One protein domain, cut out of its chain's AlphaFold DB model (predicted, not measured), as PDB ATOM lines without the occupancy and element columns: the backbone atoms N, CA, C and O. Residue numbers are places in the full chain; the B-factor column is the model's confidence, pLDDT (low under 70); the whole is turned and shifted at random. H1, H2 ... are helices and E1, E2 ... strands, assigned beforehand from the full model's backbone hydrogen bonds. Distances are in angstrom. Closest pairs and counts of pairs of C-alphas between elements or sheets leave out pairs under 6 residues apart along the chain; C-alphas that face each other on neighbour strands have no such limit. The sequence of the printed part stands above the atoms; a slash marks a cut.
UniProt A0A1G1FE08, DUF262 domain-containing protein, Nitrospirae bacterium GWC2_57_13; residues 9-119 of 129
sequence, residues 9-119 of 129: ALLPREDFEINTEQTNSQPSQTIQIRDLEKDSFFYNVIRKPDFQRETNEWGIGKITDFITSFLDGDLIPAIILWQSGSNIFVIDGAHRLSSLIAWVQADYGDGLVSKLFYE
ATOM      1  N   ALA A   9     150.351 157.886 179.959       95.06
ATOM      2  CA  ALA A   9     151.424 157.612 179.015       95.06
ATOM      3  C   ALA A   9     151.032 157.821 177.539       95.06
ATOM      4  O   ALA A   9     151.900 158.040 176.697       95.06
ATOM      5  N   LEU A  10     149.735 157.751 177.213       96.56
ATOM      6  CA  LEU A  10     149.239 157.811 175.833       96.56
ATOM      7  C   LEU A  10     149.168 159.230 175.262       96.56
ATOM      8  O   LEU A  10     149.030 159.407 174.055       96.56
ATOM      9  N   LEU A  11     149.235 160.248 176.117       95.56
ATOM     10  CA  LEU A  11     149.306 161.645 175.706       95.56
ATOM     11  C   LEU A  11     150.555 162.266 176.334       95.56
ATOM     12  O   LEU A  11     150.489 162.725 177.478       95.56
ATOM     13  N   PRO A  12     151.685 162.298 175.601       94.00
ATOM     14  CA  PRO A  12     152.927 162.860 176.105       94.00
ATOM     15  C   PRO A  12     152.729 164.280 176.633       94.00
ATOM     16  O   PRO A  12     152.047 165.107 176.014       94.00
ATOM     17  N   ARG A  13     153.325 164.549 177.794       94.12
ATOM     18  CA  ARG A  13     153.286 165.868 178.420       94.12
ATOM     19  C   ARG A  13     154.313 166.792 177.785       94.12
ATOM     20  O   ARG A  13     155.388 166.342 177.406       94.12
ATOM     21  N   GLU A  14     153.974 168.068 177.703       94.62
ATOM     22  CA  GLU A  14     154.871 169.131 177.251       94.62
ATOM     23  C   GLU A  14     154.612 170.396 178.070       94.62
ATOM     24  O   GLU A  14     153.471 170.630 178.489       94.62
ATOM     25  N   ASP A  15     155.659 171.195 178.285       91.69
ATOM     26  CA  ASP A  15     155.525 172.507 178.922       91.69
ATOM     27  C   ASP A  15     154.606 173.397 178.074       91.69
ATOM     28  O   ASP A  15     154.747 173.512 176.849       91.69
ATOM     29  N   PHE A  16     153.613 174.000 178.722       86.38
ATOM     30  CA  PHE A  16     152.665 174.873 178.053       86.38
ATOM     31  C   PHE A  16     153.255 176.274 177.891       86.38
ATOM     32  O   PHE A  16     152.850 177.241 178.539       86.38
ATOM     33  N   GLU A  17     154.193 176.396 176.961       81.69
ATOM     34  CA  GLU A  17     154.685 177.694 176.529       81.69
ATOM     35  C   GLU A  17     153.826 178.247 175.384       81.69
ATOM     36  O   GLU A  17     153.495 177.572 174.398       81.69
ATOM     37  N   ILE A  18     153.455 179.524 175.499       73.81
ATOM     38  CA  ILE A  18     152.782 180.246 174.419       73.81
ATOM     39  C   ILE A  18     153.855 180.658 173.414       73.81
ATOM     40  O   ILE A  18     154.538 181.667 173.596       73.81
ATOM     41  N   ASN A  19     153.987 179.890 172.335       73.62
ATOM     42  CA  ASN A  19     154.828 180.281 171.220       73.62
ATOM     43  C   ASN A  19     154.045 181.251 170.321       73.62
ATOM     44  O   ASN A  19     152.939 180.952 169.868       73.62
ATOM     45  N   THR A  20     154.601 182.442 170.098       62.94
ATOM     46  CA  THR A  20     153.991 183.487 169.264       62.94
ATOM     47  C   THR A  20     154.299 183.317 167.778       62.94
ATOM     48  O   THR A  20     153.724 184.034 166.955       62.94
ATOM     49  N   GLU A  21     155.167 182.369 167.413       67.69
ATOM     50  CA  GLU A  21     155.415 182.008 166.023       67.69
ATOM     51  C   GLU A  21     154.154 181.380 165.425       67.69
ATOM     52  O   GLU A  21     153.751 180.257 165.735       67.69
ATOM     53  N   GLN A  22     153.493 182.154 164.565       57.53
ATOM     54  CA  GLN A  22     152.278 181.735 163.886       57.53
ATOM     55  C   GLN A  22     152.604 180.629 162.884       57.53
ATOM     56  O   GLN A  22     153.134 180.879 161.800       57.53
ATOM     57  N   THR A  23     152.221 179.397 163.204       63.31
ATOM     58  CA  THR A  23     152.037 178.374 162.181       63.31
ATOM     59  C   THR A  23     150.734 178.688 161.438       63.31
ATOM     60  O   THR A  23     149.654 178.733 162.018       63.31
ATOM     61  N   ASN A  24     150.819 178.953 160.128       60.81
ATOM     62  CA  ASN A  24     149.653 179.293 159.290       60.81
ATOM     63  C   ASN A  24     148.663 178.123 159.098       60.81
ATOM     64  O   ASN A  24     147.635 178.269 158.437       60.81
ATOM     65  N   SER A  25     148.976 176.949 159.638       66.38
ATOM     66  CA  SER A  25     148.129 175.765 159.622       66.38
ATOM     67  C   SER A  25     147.145 175.815 160.785       66.38
ATOM     68  O   SER A  25     147.558 175.709 161.931       66.38
ATOM     69  N   GLN A  26     145.851 175.957 160.498       66.38
ATOM     70  CA  GLN A  26     144.801 175.716 161.491       66.38
ATOM     71  C   GLN A  26     144.643 174.205 161.713       66.38
ATOM     72  O   GLN A  26     144.700 173.451 160.733       66.38
ATOM     73  N   PRO A  27     144.415 173.741 162.952       67.75
ATOM     74  CA  PRO A  27     144.163 172.334 163.192       67.75
ATOM     75  C   PRO A  27     142.802 171.975 162.588       67.75
ATOM     76  O   PRO A  27     141.865 172.780 162.590       67.75
ATOM     77  N   SER A  28     142.693 170.768 162.034       76.00
ATOM     78  CA  SER A  28     141.422 170.279 161.500       76.00
ATOM     79  C   SER A  28     140.341 170.340 162.582       76.00
ATOM     80  O   SER A  28     140.566 169.926 163.718       76.00
ATOM     81  N   GLN A  29     139.144 170.807 162.220       82.31
ATOM     82  CA  GLN A  29     137.980 170.792 163.117       82.31
ATOM     83  C   GLN A  29     137.435 169.375 163.353       82.31
ATOM     84  O   GLN A  29     136.520 169.178 164.150       82.31
ATOM     85  N   THR A  30     137.967 168.378 162.644       87.38
ATOM     86  CA  THR A  30     137.574 166.975 162.767       87.38
ATOM     87  C   THR A  30     138.812 166.095 162.832       87.38
ATOM     88  O   THR A  30     139.720 166.242 162.013       87.38
ATOM     89  N   ILE A  31     138.814 165.164 163.780       91.06
ATOM     90  CA  ILE A  31     139.852 164.149 163.956       91.06
ATOM     91  C   ILE A  31     139.248 162.825 163.519       91.06
ATOM     92  O   ILE A  31     138.173 162.441 163.982       91.06
ATOM     93  N   GLN A  32     139.914 162.148 162.595       93.31
ATOM     94  CA  GLN A  32     139.567 160.795 162.194       93.31
ATOM     95  C   GLN A  32     140.244 159.807 163.136       93.31
ATOM     96  O   GLN A  32     141.323 160.072 163.656       93.31
ATOM     97  N   ILE A  33     139.661 158.624 163.320       94.88
ATOM     98  CA  ILE A  33     140.242 157.633 164.235       94.88
ATOM     99  C   ILE A  33     141.671 157.212 163.837       94.88
ATOM    100  O   ILE A  33     142.527 157.051 164.700       94.88
ATOM    101  N   ARG A  34     141.957 157.147 162.528       95.56
ATOM    102  CA  ARG A  34     143.300 156.887 161.973       95.56
ATOM    103  C   ARG A  34     144.338 157.943 162.365       95.56
ATOM    104  O   ARG A  34     145.528 157.670 162.388       95.56
ATOM    105  N   ASP A  35     143.895 159.153 162.705       95.62
ATOM    106  CA  ASP A  35     144.793 160.215 163.155       95.62
ATOM    107  C   ASP A  35     145.347 159.909 164.563       95.62
ATOM    108  O   ASP A  35     146.244 160.604 165.026       95.62
ATOM    109  N   LEU A  36     144.863 158.861 165.240       96.31
ATOM    110  CA  LEU A  36     145.365 158.381 166.533       96.31
ATOM    111  C   LEU A  36     146.292 157.157 166.408       96.31
ATOM    112  O   LEU A  36     146.727 156.607 167.422       96.31
ATOM    113  N   GLU A  37     146.601 156.716 165.186       96.38
ATOM    114  CA  GLU A  37     147.618 155.691 164.929       96.38
ATOM    115  C   GLU A  37     149.021 156.216 165.287       96.38
ATOM    116  O   GLU A  37     149.294 157.415 165.201       96.38
ATOM    117  N   LYS A  38     149.926 155.320 165.702       92.69
ATOM    118  CA  LYS A  38     151.251 155.687 166.251       92.69
ATOM    119  C   LYS A  38     152.118 156.495 165.285       92.69
ATOM    120  O   LYS A  38     152.901 157.336 165.712       92.69
ATOM    121  N   ASP A  39     152.012 156.209 163.999       93.31
ATOM    122  CA  ASP A  39     152.777 156.818 162.915       93.31
ATOM    123  C   ASP A  39     152.062 158.017 162.274       93.31
ATOM    124  O   ASP A  39     152.622 158.673 161.392       93.31
ATOM    125  N   SER A  40     150.857 158.359 162.740       95.50
ATOM    126  CA  SER A  40     150.115 159.500 162.218       95.50
ATOM    127  C   SER A  40     150.825 160.821 162.552       95.50
ATOM    128  O   SER A  40     151.392 161.018 163.632       95.50
ATOM    129  N   PHE A  41     150.769 161.785 161.631       92.69
ATOM    130  CA  PHE A  41     151.326 163.117 161.881       92.69
ATOM    131  C   PHE A  41     150.637 163.811 163.066       92.69
ATOM    132  O   PHE A  41     151.302 164.449 163.877       92.69
ATOM    133  N   PHE A  42     149.314 163.664 163.181       93.19
ATOM    134  CA  PHE A  42     148.523 164.304 164.230       93.19
ATOM    135  C   PHE A  42     148.886 163.780 165.625       93.19
ATOM    136  O   PHE A  42     149.125 164.574 166.533       93.19
ATOM    137  N   TYR A  43     149.000 162.459 165.787       95.56
ATOM    138  CA  TYR A  43     149.382 161.846 167.058       95.56
ATOM    139  C   TYR A  43     150.792 162.273 167.492       95.56
ATOM    140  O   TYR A  43     151.038 162.537 168.665       95.56
ATOM    141  N   ASN A  44     151.709 162.453 166.541       94.25
ATOM    142  CA  ASN A  44     153.075 162.884 166.839       94.25
ATOM    143  C   ASN A  44     153.187 164.326 167.359       94.25
ATOM    144  O   ASN A  44     154.167 164.654 168.034       94.25
ATOM    145  N   VAL A  45     152.197 165.185 167.101       93.62
ATOM    146  CA  VAL A  45     152.198 166.594 167.537       93.62
ATOM    147  C   VAL A  45     151.234 166.892 168.683       93.62
ATOM    148  O   VAL A  45     151.246 168.001 169.221       93.62
ATOM    149  N   ILE A  46     150.399 165.930 169.078       95.44
ATOM    150  CA  ILE A  46     149.451 166.141 170.166       95.44
ATOM    151  C   ILE A  46     150.137 166.014 171.527       95.44
ATOM    152  O   ILE A  46     150.955 165.119 171.746       95.44
ATOM    153  N   ARG A  47     149.829 166.926 172.445       95.69
ATOM    154  CA  ARG A  47     150.427 166.987 173.780       95.69
ATOM    155  C   ARG A  47     149.373 167.224 174.843       95.69
ATOM    156  O   ARG A  47     148.340 167.847 174.595       95.69
ATOM    157  N   LYS A  48     149.666 166.773 176.056       96.50
ATOM    158  CA  LYS A  48     148.947 167.200 177.252       96.50
ATOM    159  C   LYS A  48     149.750 168.298 177.961       96.50
ATOM    160  O   LYS A  48     150.951 168.114 178.134       96.50
ATOM    161  N   PRO A  49     149.137 169.414 178.388       95.56
ATOM    162  CA  PRO A  49     149.839 170.387 179.216       95.56
ATOM    163  C   PRO A  49     150.378 169.743 180.500       95.56
ATOM    164  O   PRO A  49     149.694 168.933 181.137       95.56
ATOM    165  N   ASP A  50     151.591 170.115 180.890       93.31
ATOM    166  CA  ASP A  50     152.282 169.631 182.086       93.31
ATOM    167  C   ASP A  50     151.483 169.839 183.388       93.31
ATOM    168  O   ASP A  50     151.446 168.948 184.239       93.31
ATOM    169  N   PHE A  51     150.747 170.945 183.500       91.88
ATOM    170  CA  PHE A  51     149.912 171.281 184.656       91.88
ATOM    171  C   PHE A  51     148.585 170.505 184.744       91.88
ATOM    172  O   PHE A  51     147.861 170.641 185.734       91.88
ATOM    173  N   GLN A  52     148.208 169.710 183.733       93.50
ATOM    174  CA  GLN A  52     146.994 168.894 183.821       93.50
ATOM    175  C   GLN A  52     147.198 167.675 184.724       93.50
ATOM    176  O   GLN A  52     148.245 167.028 184.725       93.50
ATOM    177  N   ARG A  53     146.153 167.299 185.464       94.25
ATOM    178  CA  ARG A  53     146.143 166.061 186.257       94.25
ATOM    179  C   ARG A  53     146.327 164.819 185.384       94.25
ATOM    180  O   ARG A  53     146.107 164.851 184.171       94.25
ATOM    181  N   GLU A  54     146.739 163.728 186.011       94.75
ATOM    182  CA  GLU A  54     146.897 162.434 185.352       94.75
ATOM    183  C   GLU A  54     145.577 161.894 184.785       94.75
ATOM    184  O   GLU A  54     144.476 162.240 185.229       94.75
ATOM    185  N   THR A  55     145.705 161.042 183.772       95.81
ATOM    186  CA  THR A  55     144.593 160.397 183.068       95.81
ATOM    187  C   THR A  55     144.277 159.045 183.703       95.81
ATOM    188  O   THR A  55     144.372 158.002 183.062       95.81
ATOM    189  N   ASN A  56     143.948 159.069 184.994       94.38
ATOM    190  CA  ASN A  56     143.766 157.887 185.839       94.38
ATOM    191  C   ASN A  56     142.475 157.934 186.672       94.38
ATOM    192  O   ASN A  56     142.431 157.434 187.787       94.38
ATOM    193  N   GLU A  57     141.404 158.549 186.167       93.69
ATOM    194  CA  GLU A  57     140.112 158.553 186.879       93.69
ATOM    195  C   GLU A  57     139.084 157.576 186.304       93.69
ATOM    196  O   GLU A  57     138.014 157.380 186.885       93.69
ATOM    197  N   TRP A  58     139.336 157.016 185.120       94.88
ATOM    198  CA  TRP A  58     138.392 156.118 184.462       94.88
ATOM    199  C   TRP A  58     138.837 154.673 184.657       94.88
ATOM    200  O   TRP A  58     139.970 154.312 184.356       94.88
ATOM    201  N   GLY A  59     137.931 153.842 185.169       93.88
ATOM    202  CA  GLY A  59     138.117 152.393 185.174       93.88
ATOM    203  C   GLY A  59     137.676 151.754 183.859       93.88
ATOM    204  O   GLY A  59     137.038 152.404 183.021       93.88
ATOM    205  N   ILE A  60     137.950 150.456 183.716       92.81
ATOM    206  CA  ILE A  60     137.677 149.688 182.488       92.81
ATOM    207  C   ILE A  60     136.235 149.817 181.983       92.81
ATOM    208  O   ILE A  60     136.021 149.997 180.787       92.81
ATOM    209  N   GLY A  61     135.246 149.789 182.885       95.06
ATOM    210  CA  GLY A  61     133.831 149.900 182.514       95.06
ATOM    211  C   GLY A  61     133.529 151.223 181.815       95.06
ATOM    212  O   GLY A  61     133.007 151.232 180.711       95.06
ATOM    213  N   LYS A  62     133.983 152.342 182.389       96.00
ATOM    214  CA  LYS A  62     133.746 153.678 181.829       96.00
ATOM    215  C   LYS A  62     134.466 153.895 180.496       96.00
ATOM    216  O   LYS A  62     133.928 154.563 179.618       96.00
ATOM    217  N   ILE A  63     135.670 153.339 180.349       96.56
ATOM    218  CA  ILE A  63     136.420 153.358 179.083       96.56
ATOM    219  C   ILE A  63     135.662 152.563 178.015       96.56
ATOM    220  O   ILE A  63     135.456 153.062 176.911       96.56
ATOM    221  N   THR A  64     135.201 151.359 178.360       96.12
ATOM    222  CA  THR A  64     134.455 150.476 177.451       96.12
ATOM    223  C   THR A  64     133.128 151.100 177.031       96.12
ATOM    224  O   THR A  64     132.833 151.139 175.838       96.12
ATOM    225  N   ASP A  65     132.364 151.647 177.979       96.81
ATOM    226  CA  ASP A  65     131.099 152.335 177.710       96.81
ATOM    227  C   ASP A  65     131.316 153.516 176.756       96.81
ATOM    228  O   ASP A  65     130.597 153.670 175.773       96.81
ATOM    229  N   PHE A  66     132.356 154.322 176.997       97.62
ATOM    230  CA  PHE A  66     132.681 155.459 176.140       97.62
ATOM    231  C   PHE A  66     133.067 155.040 174.712       97.62
ATOM    232  O   PHE A  66     132.580 155.637 173.753       97.62
ATOM    233  N   ILE A  67     133.920 154.021 174.557       97.31
ATOM    234  CA  ILE A  67     134.297 153.498 173.233       97.31
ATOM    235  C   ILE A  67     133.069 152.911 172.523       97.31
ATOM    236  O   ILE A  67     132.902 153.128 171.327       97.31
ATOM    237  N   THR A  68     132.192 152.219 173.253       97.69
ATOM    238  CA  THR A  68     130.951 151.650 172.701       97.69
ATOM    239  C   THR A  68     130.036 152.751 172.175       97.69
ATOM    240  O   THR A  68     129.666 152.712 171.008       97.69
ATOM    241  N   SER A  69     129.784 153.800 172.966       97.62
ATOM    242  CA  SER A  69     129.023 154.970 172.507       97.62
ATOM    243  C   SER A  69     129.635 155.622 171.263       97.62
ATOM    244  O   SER A  69     128.913 156.008 170.347       97.62
ATOM    245  N   PHE A  70     130.966 155.722 171.181       95.94
ATOM    246  CA  PHE A  70     131.629 156.233 169.979       95.94
ATOM    247  C   PHE A  70     131.374 155.348 168.745       95.94
ATOM    248  O   PHE A  70     131.099 155.872 167.665       95.94
ATOM    249  N   LEU A  71     131.444 154.021 168.894       96.25
ATOM    250  CA  LEU A  71     131.203 153.059 167.812       96.25
ATOM    251  C   LEU A  71     129.742 153.041 167.349       96.25
ATOM    252  O   LEU A  71     129.488 152.931 166.149       96.25
ATOM    253  N   ASP A  72     128.804 153.192 168.281       97.56
ATOM    254  CA  ASP A  72     127.366 153.233 168.003       97.56
ATOM    255  C   ASP A  72     126.928 154.558 167.347       97.56
ATOM    256  O   ASP A  72     125.807 154.678 166.849       97.56
ATOM    257  N   GLY A  73     127.828 155.546 167.283       95.19
ATOM    258  CA  GLY A  73     127.552 156.864 166.718       95.19
ATOM    259  C   GLY A  73     126.766 157.772 167.661       95.19
ATOM    260  O   GLY A  73     126.143 158.734 167.201       95.19
ATOM    261  N   ASP A  74     126.794 157.488 168.967       96.88
ATOM    262  CA  ASP A  74     126.206 158.357 169.977       96.88
ATOM    263  C   ASP A  74     126.898 159.723 169.989       96.88
ATOM    264  O   ASP A  74     128.091 159.879 169.700       96.88
ATOM    265  N   LEU A  75     126.151 160.747 170.400       93.00
ATOM    266  CA  LEU A  75     126.722 162.067 170.618       93.00
ATOM    267  C   LEU A  75     127.653 162.045 171.837       93.00
ATOM    268  O   LEU A  75     127.199 162.018 172.982       93.00
ATOM    269  N   ILE A  76     128.958 162.146 171.590       92.69
ATOM    270  CA  ILE A  76     129.967 162.322 172.637       92.69
ATOM    271  C   ILE A  76     130.328 163.807 172.828       92.69
ATOM    272  O   ILE A  76     130.307 164.580 171.865       92.69
ATOM    273  N   PRO A  77     130.690 164.245 174.051       91.69
ATOM    274  CA  PRO A  77     131.162 165.608 174.276       91.69
ATOM    275  C   PRO A  77     132.421 165.917 173.461       91.69
ATOM    276  O   PRO A  77     133.346 165.102 173.401       91.69
ATOM    277  N   ALA A  78     132.479 167.125 172.899       92.81
ATOM    278  CA  ALA A  78     133.643 167.608 172.162       92.81
ATOM    279  C   ALA A  78     134.918 167.616 173.027       92.81
ATOM    280  O   ALA A  78     134.869 167.593 174.260       92.81
ATOM    281  N   ILE A  79     136.074 167.661 172.372       94.62
ATOM    282  CA  ILE A  79     137.367 167.937 173.009       94.62
ATOM    283  C   ILE A  79     137.787 169.375 172.697       94.62
ATOM    284  O   ILE A  79     137.366 169.934 171.683       94.62
ATOM    285  N   ILE A  80     138.616 169.971 173.552       95.00
ATOM    286  CA  ILE A  80     139.154 171.318 173.325       95.00
ATOM    287  C   ILE A  80     140.640 171.189 173.035       95.00
ATOM    288  O   ILE A  80     141.392 170.669 173.860       95.00
ATOM    289  N   LEU A  81     141.048 171.685 171.871       94.31
ATOM    290  CA  LEU A  81     142.434 171.706 171.429       94.31
ATOM    291  C   LEU A  81     142.944 173.141 171.318       94.31
ATOM    292  O   LEU A  81     142.204 174.042 170.924       94.31
ATOM    293  N   TRP A  82     144.222 173.333 171.628       91.94
ATOM    294  CA  TRP A  82     144.930 174.596 171.471       91.94
ATOM    295  C   TRP A  82     146.236 174.376 170.716       91.94
ATOM    296  O   TRP A  82     147.079 173.600 171.155       91.94
ATOM    297  N   GLN A  83     146.436 175.066 169.598       90.00
ATOM    298  CA  GLN A  83     147.681 174.972 168.842       90.00
ATOM    299  C   GLN A  83     148.671 176.051 169.291       90.00
ATOM    300  O   GLN A  83     148.330 177.231 169.329       90.00
ATOM    301  N   SER A  84     149.899 175.640 169.606       89.25
ATOM    302  CA  SER A  84     151.021 176.522 169.951       89.25
ATOM    303  C   SER A  84     152.266 176.026 169.216       89.25
ATOM    304  O   SER A  84     152.757 174.925 169.480       89.25
ATOM    305  N   GLY A  85     152.747 176.800 168.238       88.12
ATOM    306  CA  GLY A  85     153.835 176.374 167.355       88.12
ATOM    307  C   GLY A  85     153.485 175.093 166.588       88.12
ATOM    308  O   GLY A  85     152.490 175.054 165.858       88.12
ATOM    309  N   SER A  86     154.310 174.053 166.740       88.12
ATOM    310  CA  SER A  86     154.078 172.725 166.158       88.12
ATOM    311  C   SER A  86     153.196 171.816 167.011       88.12
ATOM    312  O   SER A  86     152.763 170.788 166.507       88.12
ATOM    313  N   ASN A  87     152.952 172.157 168.278       91.94
ATOM    314  CA  ASN A  87     152.226 171.306 169.215       91.94
ATOM    315  C   ASN A  87     150.725 171.610 169.205       91.94
ATOM    316  O   ASN A  87     150.297 172.762 169.082       91.94
ATOM    317  N   ILE A  88     149.922 170.565 169.404       93.81
ATOM    318  CA  ILE A  88     148.477 170.653 169.618       93.81
ATOM    319  C   ILE A  88     148.181 170.166 171.034       93.81
ATOM    320  O   ILE A  88     148.250 168.979 171.329       93.81
ATOM    321  N   PHE A  89     147.844 171.088 171.925       95.19
ATOM    322  CA  PHE A  89     147.563 170.803 173.322       95.19
ATOM    323  C   PHE A  89     146.108 170.396 173.541       95.19
ATOM    324  O   PHE A  89     145.190 171.092 173.106       95.19
ATOM    325  N   VAL A  90     145.891 169.304 174.273       96.38
ATOM    326  CA  VAL A  90     144.567 168.867 174.732       96.38
ATOM    327  C   VAL A  90     144.204 169.624 176.007       96.38
ATOM    328  O   VAL A  90     144.686 169.311 177.090       96.38
ATOM    329  N   ILE A  91     143.345 170.633 175.888       95.88
ATOM    330  CA  ILE A  91     142.931 171.487 177.012       95.88
ATOM    331  C   ILE A  91     141.728 170.898 177.755       95.88
ATOM    332  O   ILE A  91     141.640 171.026 178.972       95.88
ATOM    333  N   ASP A  92     140.833 170.210 177.044       96.06
ATOM    334  CA  ASP A  92     139.751 169.426 177.644       96.06
ATOM    335  C   ASP A  92     139.542 168.114 176.888       96.06
ATOM    336  O   ASP A  92     139.694 168.045 175.667       96.06
ATOM    337  N   GLY A  93     139.150 167.076 177.628       96.56
ATOM    338  CA  GLY A  93     138.824 165.773 177.057       96.56
ATOM    339  C   GLY A  93     139.985 164.786 176.968       96.56
ATOM    340  O   GLY A  93     139.856 163.799 176.252       96.56
ATOM    341  N   ALA A  94     141.066 164.982 177.731       97.31
ATOM    342  CA  ALA A  94     142.204 164.055 177.776       97.31
ATOM    343  C   ALA A  94     141.779 162.594 178.029       97.31
ATOM    344  O   ALA A  94     142.196 161.706 177.302       97.31
ATOM    345  N   HIS A  95     140.852 162.338 178.961       97.19
ATOM    346  CA  HIS A  95     140.349 160.977 179.224       97.19
ATOM    347  C   HIS A  95     139.628 160.361 178.017       97.19
ATOM    348  O   HIS A  95     139.801 159.177 177.736       97.19
ATOM    349  N   ARG A  96     138.834 161.164 177.295       97.25
ATOM    350  CA  ARG A  96     138.120 160.724 176.086       97.25
ATOM    351  C   ARG A  96     139.121 160.375 174.993       97.25
ATOM    352  O   ARG A  96     139.057 159.297 174.415       97.25
ATOM    353  N   LEU A  97     140.081 161.263 174.761       97.50
ATOM    354  CA  LEU A  97     141.071 161.071 173.717       97.50
ATOM    355  C   LEU A  97     142.016 159.904 174.020       97.50
ATOM    356  O   LEU A  97     142.195 159.049 173.161       97.50
ATOM    357  N   SER A  98     142.530 159.802 175.249       97.69
ATOM    358  CA  SER A  98     143.348 158.665 175.681       97.69
ATOM    359  C   SER A  98     142.592 157.341 175.607       97.69
ATOM    360  O   SER A  98     143.201 156.336 175.269       97.69
ATOM    361  N   SER A  99     141.277 157.314 175.851       97.69
ATOM    362  CA  SER A  99     140.473 156.090 175.682       97.69
ATOM    363  C   SER A  99     140.418 155.633 174.219       97.69
ATOM    364  O   SER A  99     140.523 154.441 173.941       97.69
ATOM    365  N   LEU A 100     140.295 156.571 173.269       97.94
ATOM    366  CA  LEU A 100     140.346 156.249 171.838       97.94
ATOM    367  C   LEU A 100     141.758 155.841 171.399       97.94
ATOM    368  O   LEU A 100     141.896 154.889 170.637       97.94
ATOM    369  N   ILE A 101     142.800 156.508 171.904       97.88
ATOM    370  CA  ILE A 101     144.196 156.127 171.643       97.88
ATOM    371  C   ILE A 101     144.465 154.715 172.174       97.88
ATOM    372  O   ILE A 101     145.015 153.894 171.445       97.88
ATOM    373  N   ALA A 102     144.026 154.405 173.398       97.31
ATOM    374  CA  ALA A 102     144.170 153.087 174.011       97.31
ATOM    375  C   ALA A 102     143.553 151.991 173.138       97.31
ATOM    376  O   ALA A 102     144.169 150.952 172.914       97.31
ATOM    377  N   TRP A 103     142.366 152.258 172.588       97.56
ATOM    378  CA  TRP A 103     141.689 151.352 171.668       97.56
ATOM    379  C   TRP A 103     142.437 151.168 170.344       97.56
ATOM    380  O   TRP A 103     142.683 150.035 169.938       97.56
ATOM    381  N   VAL A 104     142.841 152.263 169.694       97.31
ATOM    382  CA  VAL A 104     143.552 152.225 168.403       97.31
ATOM    383  C   VAL A 104     144.921 151.557 168.532       97.31
ATOM    384  O   VAL A 104     145.354 150.832 167.638       97.31
ATOM    385  N   GLN A 105     145.613 151.791 169.644       96.44
ATOM    386  CA  GLN A 105     146.990 151.351 169.857       96.44
ATOM    387  C   GLN A 105     147.117 150.069 170.685       96.44
ATOM    388  O   GLN A 105     148.241 149.591 170.865       96.44
ATOM    389  N   ALA A 106     145.991 149.521 171.156       95.94
ATOM    390  CA  ALA A 106     145.909 148.372 172.056       95.94
ATOM    391  C   ALA A 106     146.810 148.519 173.300       95.94
ATOM    392  O   ALA A 106     147.556 147.607 173.652       95.94
ATOM    393  N   ASP A 107     146.762 149.688 173.945       95.25
ATOM    394  CA  ASP A 107     147.525 150.000 175.159       95.25
ATOM    395  C   ASP A 107     146.582 150.592 176.213       95.25
ATOM    396  O   ASP A 107     146.238 151.768 176.159       95.25
ATOM    397  N   TYR A 108     146.140 149.763 177.160       94.25
ATOM    398  CA  TYR A 108     145.209 150.155 178.223       94.25
ATOM    399  C   TYR A 108     145.938 150.351 179.559       94.25
ATOM    400  O   TYR A 108     145.449 149.934 180.605       94.25
ATOM    401  N   GLY A 109     147.124 150.965 179.529       90.62
ATOM    402  CA  GLY A 109     147.959 151.187 180.718       90.62
ATOM    403  C   GLY A 109     148.996 150.089 180.969       90.62
ATOM    404  O   GLY A 109     149.841 150.225 181.848       90.62
ATOM    405  N   ASP A 110     148.981 149.021 180.173       90.44
ATOM    406  CA  ASP A 110     149.874 147.864 180.277       90.44
ATOM    407  C   ASP A 110     150.607 147.539 178.961       90.44
ATOM    408  O   ASP A 110     151.367 146.562 178.887       90.44
ATOM    409  N   GLY A 111     150.411 148.344 177.915       89.94
ATOM    410  CA  GLY A 111     151.115 148.195 176.650       89.94
ATOM    411  C   GLY A 111     152.541 148.743 176.706       89.94
ATOM    412  O   GLY A 111     153.048 149.165 177.747       89.94
ATOM    413  N   LEU A 112     153.233 148.683 175.567       89.44
ATOM    414  CA  LEU A 112     154.645 149.067 175.486       89.44
ATOM    415  C   LEU A 112     154.867 150.541 175.857       89.44
ATOM    416  O   LEU A 112     155.847 150.841 176.531       89.44
ATOM    417  N   VAL A 113     153.976 151.444 175.429       90.50
ATOM    418  CA  VAL A 113     154.122 152.885 175.693       90.50
ATOM    419  C   VAL A 113     153.933 153.142 177.181       90.50
ATOM    420  O   VAL A 113     154.777 153.785 177.803       90.50
ATOM    421  N   SER A 114     152.886 152.562 177.767       91.44
ATOM    422  CA  SER A 114     152.618 152.685 179.199       91.44
ATOM    423  C   SER A 114     153.741 152.103 180.056       91.44
ATOM    424  O   SER A 114     154.238 152.775 180.955       91.44
ATOM    425  N   LYS A 115     154.226 150.896 179.746       89.94
ATOM    426  CA  LYS A 115     155.322 150.258 180.494       89.94
ATOM    427  C   LYS A 115     156.617 151.068 180.481       89.94
ATOM    428  O   LYS A 115     157.256 151.176 181.520       89.94
ATOM    429  N   LEU A 116     156.990 151.629 179.329       87.94
ATOM    430  CA  LEU A 116     158.182 152.477 179.203       87.94
ATOM    431  C   LEU A 116     158.025 153.806 179.953       87.94
ATOM    432  O   LEU A 116     158.993 154.341 180.482       87.94
ATOM    433  N   PHE A 117     156.808 154.346 180.003       86.81
ATOM    434  CA  PHE A 117     156.522 155.578 180.731       86.81
ATOM    435  C   PHE A 117     156.573 155.378 182.255       86.81
ATOM    436  O   PHE A 117     157.113 156.218 182.969       86.81
ATOM    437  N   TYR A 118     156.051 154.256 182.759       80.06
ATOM    438  CA  TYR A 118     155.992 153.935 184.189       80.06
ATOM    439  C   TYR A 118     157.122 152.998 184.643       80.06
ATOM    440  O   TYR A 118     156.854 152.118 185.450       80.06
ATOM    441  N   GLU A 119     158.369 153.141 184.172       59.94
ATOM    442  CA  GLU A 119     159.519 152.237 184.443       59.94
ATOM    443  C   GLU A 119     159.905 151.977 185.934       59.94
ATOM    444  O   GLU A 119     160.947 151.397 186.232       59.94
TER     445      GLU A 119
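AT A GLANCE: This is residues 9 to 119 of the 129 residues of the protein "DUF262 domain-containing protein" of Nitrospirae bacterium GWC2_57_13 (UniProt A0A1G1FE08). Look first at H4, which runs through the middle: it starts beside a small twisted sheet of three strands and leads away from it, with H3 set crosswise on one side of it and the short H1 on another. A long stretch with no named element, residues 9 to 32, swings out past the sheet and back to H1, while H5 lies away from the other named elements near the end of the printed part. The 111 printed residues hold five named helices and three named strands, in the order H1 H2 E1 H3 E2 E3 H4 H5, and the mixed sheet runs E1 E3 E2. The class is mixed, helices and strands, with under half of the residues in named elements. The whole is compact, with a radius of gyration of the C-alphas of 14.1 A and spans of 42 by 36 by 25 A.

IN THESE COORDINATES: Start at Ala 9 and pass residues 9 to 32 to reach H1, residues 33 to 36, whose C-alpha 33 is at (140.242, 157.633, 164.235). H2, residues 41 to 45, is followed directly by strand E1, residues 46 to 49, 10.0 A long. Find C-alpha 60 at (137.677, 149.688, 182.488); from there H3 runs 18.1 A to residue 72. E2, residues 80 to 84, measures 13.4 A, and E3, residues 87 to 92, 15.2 A. H4, residues 94 to 105, is 15.7 A long, and H5, residues 112 to 117, ends with C-alpha 117 at (156.522, 155.578, 180.731).

HOW THE PARTS SIT: Begin at the sheet, which is only just strongly twisted, its C-alphas up to 4.5 A off the best plane. E2 and E3 form an antiparallel hairpin, with N 89 and O 82 2.7 A apart, within hydrogen-bond range. Edge strand E1 is parallel to E3, with N 47 and O 88 2.8 A apart. Residues 13 to 14 pair in parallel with residues 48 to 49 of E1. H2 only grazes the sheet, with residues 42 to 45. H4 is only just on the sheet, with 5 pairs of C-alphas within 10 A, and only grazes it with residues 94 to 97. H3 touches H4 with residues 63 to 67 alone, about perpendicular at 78 degrees; their closest C-alphas, of Ile 63 and Ser 99, are 6.0 A apart. H1 touches residues 100 to 105 of H4, closest at the C-alphas of Leu 36 and Ile 101, 5.7 A. H1 and H2 touch only at the corner, closest at the C-alphas of Leu 36 and Tyr 43, 5.3 A. H5 is apart from H4. Every O i to N i+4 pair is within hydrogen-bond range in H2, H3, H4 and H5; H1 is too short for one.

THE WHOLE: The two C-alphas farthest apart, of Glu 21 and Gly 61, are 42.1 A from each other. The printed part has no cut, and no link between named elements is long. The model's pLDDT is under 70 at residues 20 to 27 and residue 119, against a mean of 90.9 over the printed part.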